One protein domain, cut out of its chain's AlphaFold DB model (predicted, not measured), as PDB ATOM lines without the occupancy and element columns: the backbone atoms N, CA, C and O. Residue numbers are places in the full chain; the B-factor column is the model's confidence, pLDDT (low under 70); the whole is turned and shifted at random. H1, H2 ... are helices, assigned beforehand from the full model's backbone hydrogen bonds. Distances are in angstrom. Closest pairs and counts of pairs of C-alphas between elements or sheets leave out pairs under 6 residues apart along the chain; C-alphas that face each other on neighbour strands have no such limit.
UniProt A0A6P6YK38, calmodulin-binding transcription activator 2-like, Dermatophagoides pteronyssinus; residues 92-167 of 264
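AT A GLANCE: This is residues 92 to 167 of the 264 residues of the protein "calmodulin-binding transcription activator 2-like" of Dermatophagoides pteronyssinus (UniProt A0A6P6YK38). One long, unbent helix, H3, makes most of the length of the model, and the short helix H2 packs crosswise on the part of it formed by residues 142 to 150. The chain from H2 to H3 runs out past the first residue of H3 and folds back, with residues 124 to 129 sticking out, while tiny H1 lies away from both other helices and residues 92 to 97, of which 97 belongs to H1, stick out as well. The printed part has 76 residues with three named helices, in the order H1, H2, H3, and no named strand; the class is all helix. It is only just loose, close to extended, with a radius of gyration of the C-alphas of 17.1 A, and it spans 62 by 29 by 13 A.

IN THESE COORDINATES: H3 is residues 132 to 167, 36 residues, and measures 52.6 A from its first C-alpha at (49.228, 43.659, 41.801) to its last at (57.400, 92.003, 22.890). H2 is residues 108 to 115, 10.6 A long, and C-alpha 108 is at (48.040, 65.956, 37.247). H1 is residues 97 to 100, from Asn 97 to Leu 100.

HOW THE PARTS SIT: H3 touches H2 with residues 142 to 150 alone. The closest C-alphas of the two helices are those of Leu 111 and Val 146, 6.1 A apart. Their lines stand at a steep tilt of 61 degrees, and they run opposite ways. Their centres are 11.3 A apart. H1 is apart from H3 and also apart from H2. Every pair of O of residue i and N of residue i+4 is within hydrogen-bond range in H2 and H3. H1, with four residues, is too short for such a pair, and its one pair of O of residue i and N of residue i+3 is not within range.

THE WHOLE: The two C-alphas farthest apart are those of Asn 127 and Leu 167, 62.6 A. Residues 92 to 97, residues 124 to 129 and residues 158 to 167, the last of these belonging to H3, stand free. Without them, 54 residues remain, spanning 39 by 18 by 13 A. The link from H2 to H3, residues 116 to 131, is long, and the link of seven residues from H1 to H2 is short. The printed part has no cut. The mean pLDDT of the printed part is 73.5; 24 residues are under 70, namely 92 to 103 and 120 to 131, and the mean of H1 is 46.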
ATOM      1  N   ILE A  92      34.498  61.290  15.168       48.94
ATOM      2  CA  ILE A  92      34.860  61.495  16.575       48.94
ATOM      3  C   ILE A  92      36.291  60.996  16.714       48.94
ATOM      4  O   ILE A  92      36.573  59.854  17.069       48.94
ATOM      5  N   ILE A  93      37.223  61.869  16.362       46.94
ATOM      6  CA  ILE A  93      38.574  61.776  16.878       46.94
ATOM      7  C   ILE A  93      38.417  62.082  18.374       46.94
ATOM      8  O   ILE A  93      37.864  63.142  18.680       46.94
ATOM      9  N   PRO A  94      38.828  61.194  19.304       47.03
ATOM     10  CA  PRO A  94      38.851  61.520  20.729       47.03
ATOM     11  C   PRO A  94      39.498  62.891  20.877       47.03
ATOM     12  O   PRO A  94      40.572  63.089  20.311       47.03
ATOM     13  N   SER A  95      38.788  63.836  21.497       45.06
ATOM     14  CA  SER A  95      39.018  65.285  21.451       45.06
ATOM     15  C   SER A  95      40.490  65.711  21.547       45.06
ATOM     16  O   SER A  95      40.947  66.226  22.564       45.06
ATOM     17  N   ILE A  96      41.218  65.640  20.431       48.75
ATOM     18  CA  ILE A  96      42.515  66.299  20.239       48.75
ATOM     19  C   ILE A  96      42.379  67.817  20.388       48.75
ATOM     20  O   ILE A  96      43.367  68.487  20.666       48.75
ATOM     21  N   ASN A  97      41.156  68.350  20.312       41.28
ATOM     22  CA  ASN A  97      40.838  69.736  20.640       41.28
ATOM     23  C   ASN A  97      41.262  70.121  22.069       41.28
ATOM     24  O   ASN A  97      41.684  71.251  22.271       41.28
ATOM     25  N   SER A  98      41.253  69.196  23.041       46.62
ATOM     26  CA  SER A  98      41.733  69.503  24.399       46.62
ATOM     27  C   SER A  98      43.261  69.621  24.489       46.62
ATOM     28  O   SER A  98      43.759  70.279  25.398       46.62
ATOM     29  N   LEU A  99      44.008  68.961  23.596       46.59
ATOM     30  CA  LEU A  99      45.476  69.035  23.521       46.59
ATOM     31  C   LEU A  99      45.950  70.160  22.589       46.59
ATOM     32  O   LEU A  99      47.044  70.692  22.777       46.59
ATOM     33  N   LEU A 100      45.142  70.514  21.584       47.97
ATOM     34  CA  LEU A 100      45.384  71.647  20.690       47.97
ATOM     35  C   LEU A 100      44.967  72.986  21.294       47.97
ATOM     36  O   LEU A 100      45.441  74.015  20.809       47.97
ATOM     37  N   ASP A 101      44.137  73.003  22.343       54.00
ATOM     38  CA  ASP A 101      43.965  74.214  23.133       54.00
ATOM     39  C   ASP A 101      45.251  74.475  23.912       54.00
ATOM     40  O   ASP A 101      45.462  74.041  25.043       54.00
ATOM     41  N   THR A 102      46.155  75.187  23.251       55.44
ATOM     42  CA  THR A 102      47.466  75.526  23.786       55.44
ATOM     43  C   THR A 102      47.380  76.353  25.082       55.44
ATOM     44  O   THR A 102      48.406  76.544  25.740       55.44
ATOM     45  N   ARG A 103      46.188  76.829  25.478       59.91
ATOM     46  CA  ARG A 103      45.949  77.541  26.738       59.91
ATOM     47  C   ARG A 103      45.420  76.665  27.872       59.91
ATOM     48  O   ARG A 103      45.391  77.152  28.997       59.91
ATOM     49  N   LYS A 104      45.024  75.412  27.619       77.62
ATOM     50  CA  LYS A 104      44.597  74.518  28.700       77.62
ATOM     51  C   LYS A 104      45.797  74.186  29.584       77.62
ATOM     52  O   LYS A 104      46.767  73.575  29.133       77.62
ATOM     53  N   GLU A 105      45.719  74.579  30.848       84.25
ATOM     54  CA  GLU A 105      46.658  74.143  31.871       84.25
ATOM     55  C   GLU A 105      46.196  72.778  32.386       84.25
ATOM     56  O   GLU A 105      45.173  72.669  33.055       84.25
ATOM     57  N   TRP A 106      46.906  71.716  32.010       88.00
ATOM     58  CA  TRP A 106      46.569  70.374  32.466       88.00
ATOM     59  C   TRP A 106      46.980  70.183  33.919       88.00
ATOM     60  O   TRP A 106      48.134  70.458  34.274       88.00
ATOM     61  N   THR A 107      46.059  69.675  34.737       91.56
ATOM     62  CA  THR A 107      46.385  69.187  36.078       91.56
ATOM     63  C   THR A 107      46.938  67.767  36.009       91.56
ATOM     64  O   THR A 107      46.828  67.064  34.999       91.56
ATOM     65  N   ARG A 108      47.569  67.333  37.100       93.12
ATOM     66  CA  ARG A 108      48.040  65.956  37.247       93.12
ATOM     67  C   ARG A 108      46.870  64.980  37.125       93.12
ATOM     68  O   ARG A 108      46.977  63.988  36.412       93.12
ATOM     69  N   GLU A 109      45.772  65.282  37.804       92.31
ATOM     70  CA  GLU A 109      44.570  64.461  37.882       92.31
ATOM     71  C   GLU A 109      43.924  64.313  36.501       92.31
ATOM     72  O   GLU A 109      43.605  63.194  36.105       92.31
ATOM     73  N   ASP A 110      43.836  65.401  35.725       90.44
ATOM     74  CA  ASP A 110      43.324  65.359  34.350       90.44
ATOM     75  C   ASP A 110      44.145  64.411  33.472       90.44
ATOM     76  O   ASP A 110      43.599  63.589  32.738       90.44
ATOM     77  N   LEU A 111      45.476  64.508  33.547       90.38
ATOM     78  CA  LEU A 111      46.363  63.666  32.747       90.38
ATOM     79  C   LEU A 111      46.252  62.197  33.157       90.38
ATOM     80  O   LEU A 111      46.239  61.327  32.290       90.38
ATOM     81  N   VAL A 112      46.149  61.908  34.455       90.25
ATOM     82  CA  VAL A 112      45.947  60.537  34.942       90.25
ATOM     83  C   VAL A 112      44.608  59.982  34.455       90.25
ATOM     84  O   VAL A 112      44.573  58.846  33.988       90.25
ATOM     85  N   LEU A 113      43.523  60.762  34.520       88.25
ATOM     86  CA  LEU A 113      42.195  60.338  34.063       88.25
ATOM     87  C   LEU A 113      42.162  60.025  32.563       88.25
ATOM     88  O   LEU A 113      41.531  59.050  32.164       88.25
ATOM     89  N   GLU A 114      42.879  60.796  31.747       85.75
ATOM     90  CA  GLU A 114      42.978  60.563  30.301       85.75
ATOM     91  C   GLU A 114      43.909  59.392  29.946       85.75
ATOM     92  O   GLU A 114      43.633  58.618  29.028       85.75
ATOM     93  N   LEU A 115      45.026  59.240  30.663       85.94
ATOM     94  CA  LEU A 115      46.030  58.218  30.355       85.94
ATOM     95  C   LEU A 115      45.647  56.842  30.901       85.94
ATOM     96  O   LEU A 115      45.887  55.838  30.232       85.94
ATOM     97  N   LYS A 116      45.040  56.764  32.090       85.00
ATOM     98  CA  LYS A 116      44.741  55.487  32.759       85.00
ATOM     99  C   LYS A 116      43.933  54.515  31.880       85.00
ATOM    100  O   LYS A 116      44.337  53.355  31.798       85.00
ATOM    101  N   PRO A 117      42.881  54.938  31.151       81.31
ATOM    102  CA  PRO A 117      42.157  54.059  30.231       81.31
ATOM    103  C   PRO A 117      43.007  53.526  29.068       81.31
ATOM    104  O   PRO A 117      42.746  52.426  28.587       81.31
ATOM    105  N   MET A 118      44.030  54.267  28.619       78.69
ATOM    106  CA  MET A 118      44.894  53.851  27.502       78.69
ATOM    107  C   MET A 118      45.835  52.705  27.890       78.69
ATOM    108  O   MET A 118      46.123  51.836  27.066       78.69
ATOM    109  N   PHE A 119      46.291  52.690  29.144       76.69
ATOM    110  CA  PHE A 119      47.224  51.694  29.681       76.69
ATOM    111  C   PHE A 119      46.533  50.589  30.484       76.69
ATOM    112  O   PHE A 119      47.211  49.748  31.067       76.69
ATOM    113  N   PHE A 120      45.197  50.563  30.515       65.69
ATOM    114  CA  PHE A 120      44.451  49.576  31.285       65.69
ATOM    115  C   PHE A 120      44.762  48.148  30.810       65.69
ATOM    116  O   PHE A 120      44.344  47.709  29.730       65.69
ATOM    117  N   THR A 121      45.494  47.408  31.637       57.88
ATOM    118  CA  THR A 121      45.737  45.980  31.472       57.88
ATOM    119  C   THR A 121      44.531  45.229  32.012       57.88
ATOM    120  O   THR A 121      44.300  45.189  33.217       57.88
ATOM    121  N   VAL A 122      43.745  44.618  31.126       51.75
ATOM    122  CA  VAL A 122      42.683  43.694  31.540       51.75
ATOM    123  C   VAL A 122      43.342  42.439  32.114       51.75
ATOM    124  O   VAL A 122      43.581  41.479  31.386       51.75
ATOM    125  N   ASN A 123      43.617  42.464  33.412       47.28
ATOM    126  CA  ASN A 123      43.728  41.276  34.247       47.28
ATOM    127  C   ASN A 123      42.531  41.227  35.207       47.28
ATOM    128  O   ASN A 123      42.673  40.877  36.372       47.28
ATOM    129  N   GLU A 124      41.322  41.501  34.709       44.31
ATOM    130  CA  GLU A 124      40.151  40.815  35.259       44.31
ATOM    131  C   GLU A 124      40.298  39.347  34.853       44.31
ATOM    132  O   GLU A 124      39.762  38.889  33.842       44.31
ATOM    133  N   LYS A 125      41.125  38.601  35.591       45.84
ATOM    134  CA  LYS A 125      40.962  37.154  35.622       45.84
ATOM    135  C   LYS A 125      39.536  36.936  36.113       45.84
ATOM    136  O   LYS A 125      39.147  37.527  37.118       45.84
ATOM    137  N   GLU A 126      38.801  36.036  35.474       50.28
ATOM    138  CA  GLU A 126      37.474  35.575  35.916       50.28
ATOM    139  C   GLU A 126      37.475  35.023  37.369       50.28
ATOM    140  O   GLU A 126      36.421  34.709  37.904       50.28
ATOM    141  N   ASN A 127      38.642  34.984  38.038       46.50
ATOM    142  CA  ASN A 127      38.864  34.509  39.403       46.50
ATOM    143  C   ASN A 127      39.481  35.555  40.370       46.50
ATOM    144  O   ASN A 127      40.025  35.168  41.398       46.50
ATOM    145  N   GLY A 128      39.444  36.861  40.079       51.09
ATOM    146  CA  GLY A 128      39.671  37.913  41.096       51.09
ATOM    147  C   GLY A 128      41.100  38.133  41.632       51.09
ATOM    148  O   GLY A 128      41.295  39.055  42.415       51.09
ATOM    149  N   GLU A 129      42.114  37.367  41.218       54.78
ATOM    150  CA  GLU A 129      43.515  37.667  41.565       54.78
ATOM    151  C   GLU A 129      44.142  38.639  40.556       54.78
ATOM    152  O   GLU A 129      44.668  38.233  39.505       54.78
ATOM    153  N   ILE A 130      44.079  39.923  40.901       57.84
ATOM    154  CA  ILE A 130      44.825  41.002  40.254       57.84
ATOM    155  C   ILE A 130      46.324  40.688  40.382       57.84
ATOM    156  O   ILE A 130      46.807  40.273  41.430       57.84
ATOM    157  N   ASP A 131      47.062  40.818  39.278       64.56
ATOM    158  CA  ASP A 131      48.526  40.809  39.321       64.56
ATOM    159  C   ASP A 131      48.982  42.192  39.803       64.56
ATOM    160  O   ASP A 131      49.237  43.089  38.994       64.56
ATOM    161  N   ASP A 132      48.971  42.379  41.126       72.50
ATOM    162  CA  ASP A 132      49.228  43.659  41.801       72.50
ATOM    163  C   ASP A 132      50.567  44.292  41.376       72.50
ATOM    164  O   ASP A 132      50.723  45.516  41.378       72.50
ATOM    165  N   GLU A 133      51.540  43.467  40.982       78.12
ATOM    166  CA  GLU A 133      52.853  43.908  40.512       78.12
ATOM    167  C   GLU A 133      52.771  44.582  39.134       78.12
ATOM    168  O   GLU A 133      53.332  45.663  38.924       78.12
ATOM    169  N   LEU A 134      52.014  43.994  38.202       74.00
ATOM    170  CA  LEU A 134      51.819  44.555  36.867       74.00
ATOM    171  C   LEU A 134      50.975  45.834  36.906       74.00
ATOM    172  O   LEU A 134      51.272  46.793  36.185       74.00
ATOM    173  N   GLU A 135      49.942  45.873  37.751       79.06
ATOM    174  CA  GLU A 135      49.127  47.078  37.925       79.06
ATOM    175  C   GLU A 135      49.954  48.221  38.525       79.06
ATOM    176  O   GLU A 135      49.911  49.346  38.015       79.06
ATOM    177  N   ARG A 136      50.789  47.931  39.532       80.81
ATOM    178  CA  ARG A 136      51.724  48.906  40.106       80.81
ATOM    179  C   ARG A 136      52.704  49.441  39.063       80.81
ATOM    180  O   ARG A 136      52.807  50.654  38.913       80.81
ATOM    181  N   SER A 137      53.349  48.566  38.289       82.25
ATOM    182  CA  SER A 137      54.272  48.979  37.217       82.25
ATOM    183  C   SER A 137      53.583  49.843  36.151       82.25
ATOM    184  O   SER A 137      54.150  50.811  35.629       82.25
ATOM    185  N   THR A 138      52.328  49.524  35.829       82.44
ATOM    186  CA  THR A 138      51.515  50.313  34.896       82.44
ATOM    187  C   THR A 138      51.247  51.710  35.447       82.44
ATOM    188  O   THR A 138      51.450  52.698  34.735       82.44
ATOM    189  N   LEU A 139      50.852  51.806  36.718       86.19
ATOM    190  CA  LEU A 139      50.615  53.078  37.392       86.19
ATOM    191  C   LEU A 139      51.893  53.922  37.484       86.19
ATOM    192  O   LEU A 139      51.851  55.109  37.170       86.19
ATOM    193  N   ASP A 140      53.028  53.302  37.813       86.31
ATOM    194  CA  ASP A 140      54.334  53.967  37.868       86.31
ATOM    195  C   ASP A 140      54.732  54.547  36.502       86.31
ATOM    196  O   ASP A 140      55.301  55.633  36.407       86.31
ATOM    197  N   THR A 141      54.384  53.875  35.403       85.62
ATOM    198  CA  THR A 141      54.653  54.429  34.070       85.62
ATOM    199  C   THR A 141      53.709  55.551  33.685       85.62
ATOM    200  O   THR A 141      54.164  56.546  33.118       85.62
ATOM    201  N   ILE A 142      52.416  55.432  33.996       88.25
ATOM    202  CA  ILE A 142      51.478  56.547  33.817       88.25
ATOM    203  C   ILE A 142      52.018  57.769  34.561       88.25
ATOM    204  O   ILE A 142      52.085  58.859  33.998       88.25
ATOM    205  N   GLU A 143      52.488  57.565  35.786       89.69
ATOM    206  CA  GLU A 143      53.058  58.600  36.631       89.69
ATOM    207  C   GLU A 143      54.287  59.276  36.002       89.69
ATOM    208  O   GLU A 143      54.357  60.507  35.922       89.69
ATOM    209  N   LEU A 144      55.220  58.488  35.465       89.88
ATOM    210  CA  LEU A 144      56.378  59.011  34.736       89.88
ATOM    211  C   LEU A 144      55.962  59.832  33.509       89.88
ATOM    212  O   LEU A 144      56.530  60.898  33.253       89.88
ATOM    213  N   ILE A 145      54.960  59.375  32.754       89.38
ATOM    214  CA  ILE A 145      54.440  60.105  31.589       89.38
ATOM    215  C   ILE A 145      53.829  61.439  32.032       89.38
ATOM    216  O   ILE A 145      54.166  62.482  31.465       89.38
ATOM    217  N   VAL A 146      52.979  61.429  33.062       91.19
ATOM    218  CA  VAL A 146      52.343  62.630  33.627       91.19
ATOM    219  C   VAL A 146      53.402  63.637  34.067       91.19
ATOM    220  O   VAL A 146      53.334  64.809  33.695       91.19
ATOM    221  N   GLN A 147      54.428  63.185  34.790       91.19
ATOM    222  CA  GLN A 147      55.523  64.041  35.235       91.19
ATOM    223  C   GLN A 147      56.230  64.722  34.050       91.19
ATOM    224  O   GLN A 147      56.448  65.936  34.075       91.19
ATOM    225  N   GLN A 148      56.543  63.975  32.987       86.62
ATOM    226  CA  GLN A 148      57.174  64.535  31.788       86.62
ATOM    227  C   GLN A 148      56.274  65.540  31.062       86.62
ATOM    228  O   GLN A 148      56.751  66.589  30.617       86.62
ATOM    229  N   LEU A 149      54.972  65.260  30.960       89.31
ATOM    230  CA  LEU A 149      54.009  66.171  30.340       89.31
ATOM    231  C   LEU A 149      53.895  67.488  31.120       89.31
ATOM    232  O   LEU A 149      53.962  68.557  30.510       89.31
ATOM    233  N   LEU A 150      53.830  67.431  32.452       89.62
ATOM    234  CA  LEU A 150      53.784  68.619  33.310       89.62
ATOM    235  C   LEU A 150      55.080  69.440  33.244       89.62
ATOM    236  O   LEU A 150      55.037  70.673  33.207       89.62
ATOM    237  N   ILE A 151      56.246  68.784  33.182       88.62
ATOM    238  CA  ILE A 151      57.531  69.467  32.963       88.62
ATOM    239  C   ILE A 151      57.513  70.201  31.619       88.62
ATOM    240  O   ILE A 151      57.864  71.381  31.547       88.62
ATOM    241  N   LYS A 152      57.063  69.529  30.556       85.19
ATOM    242  CA  LYS A 152      56.984  70.113  29.214       85.19
ATOM    243  C   LYS A 152      56.009  71.293  29.159       85.19
ATOM    244  O   LYS A 152      56.329  72.303  28.533       85.19
ATOM    245  N   GLN A 153      54.867  71.196  29.841       87.69
ATOM    246  CA  GLN A 153      53.910  72.293  29.983       87.69
ATOM    247  C   GLN A 153      54.540  73.497  30.691       87.69
ATOM    248  O   GLN A 153      54.471  74.604  30.163       87.69
ATOM    249  N   ARG A 154      55.232  73.297  31.824       86.44
ATOM    250  CA  ARG A 154      55.929  74.388  32.532       86.44
ATOM    251  C   ARG A 154      56.959  75.094  31.655       86.44
ATOM    252  O   ARG A 154      57.009  76.318  31.650       86.44
ATOM    253  N   VAL A 155      57.767  74.345  30.902       85.75
ATOM    254  CA  VAL A 155      58.757  74.929  29.978       85.75
ATOM    255  C   VAL A 155      58.068  75.731  28.870       85.75
ATOM    256  O   VAL A 155      58.481  76.849  28.567       85.75
ATOM    257  N   ARG A 156      56.985  75.198  28.293       82.06
ATOM    258  CA  ARG A 156      56.175  75.905  27.291       82.06
ATOM    259  C   ARG A 156      55.604  77.220  27.841       82.06
ATOM    260  O   ARG A 156      55.617  78.217  27.131       82.06
ATOM    261  N   LEU A 157      55.099  77.230  29.074       81.50
ATOM    262  CA  LEU A 157      54.520  78.435  29.674       81.50
ATOM    263  C   LEU A 157      55.589  79.487  29.991       81.50
ATOM    264  O   LEU A 157      55.401  80.642  29.628       81.50
ATOM    265  N   LYS A 158      56.742  79.086  30.546       82.44
ATOM    266  CA  LYS A 158      57.877  80.000  30.785       82.44
ATOM    267  C   LYS A 158      58.386  80.649  29.497       82.44
ATOM    268  O   LYS A 158      58.547  81.858  29.435       82.44
ATOM    269  N   THR A 159      58.573  79.854  28.441       78.19
ATOM    270  CA  THR A 159      59.017  80.377  27.133       78.19
ATOM    271  C   THR A 159      57.994  81.325  26.501       78.19
ATOM    272  O   THR A 159      58.374  82.291  25.837       78.19
ATOM    273  N   LEU A 160      56.696  81.090  26.721       79.12
ATOM    274  CA  LEU A 160      55.638  81.995  26.274       79.12
ATOM    275  C   LEU A 160      55.639  83.311  27.068       79.12
ATOM    276  O   LEU A 160      55.509  84.373  26.467       79.12
ATOM    277  N   GLU A 161      55.828  83.250  28.387       77.38
ATOM    278  CA  GLU A 161      55.941  84.424  29.261       77.38
ATOM    279  C   GLU A 161      57.151  85.295  28.886       77.38
ATOM    280  O   GLU A 161      56.999  86.494  28.653       77.38
ATOM    281  N   GLU A 162      58.327  84.685  28.705       77.50
ATOM    282  CA  GLU A 162      59.543  85.363  28.233       77.50
ATOM    283  C   GLU A 162      59.327  86.034  26.866       77.50
ATOM    284  O   GLU A 162      59.738  87.178  26.648       77.50
ATOM    285  N   SER A 163      58.616  85.359  25.955       77.25
ATOM    286  CA  SER A 163      58.278  85.914  24.640       77.25
ATOM    287  C   SER A 163      57.356  87.135  24.753       77.25
ATOM    288  O   SER A 163      57.594  88.141  24.083       77.25
ATOM    289  N   ILE A 164      56.343  87.096  25.628       77.56
ATOM    290  CA  ILE A 164      55.424  88.225  25.864       77.56
ATOM    291  C   ILE A 164      56.169  89.420  26.474       77.56
ATOM    292  O   ILE A 164      56.000  90.547  26.003       77.56
ATOM    293  N   ILE A 165      57.032  89.188  27.468       77.88
ATOM    294  CA  ILE A 165      57.846  90.240  28.100       77.88
ATOM    295  C   ILE A 165      58.774  90.898  27.069       77.88
ATOM    296  O   ILE A 165      58.890  92.127  27.039       77.88
ATOM    297  N   SER A 166      59.391  90.114  26.178       74.44
ATOM    298  CA  SER A 166      60.249  90.652  25.113       74.44
ATOM    299  C   SER A 166      59.484  91.557  24.136       74.44
ATOM    300  O   SER A 166      59.976  92.617  23.749       74.44
ATOM    301  N   LEU A 167      58.239  91.210  23.792       71.62
ATOM    302  CA  LEU A 167      57.400  92.003  22.890       71.62
ATOM    303  C   LEU A 167      56.895  93.294  23.562       71.62
ATOM    304  O   LEU A 167      56.877  94.360  22.940       71.62
TER     305      LEU A 167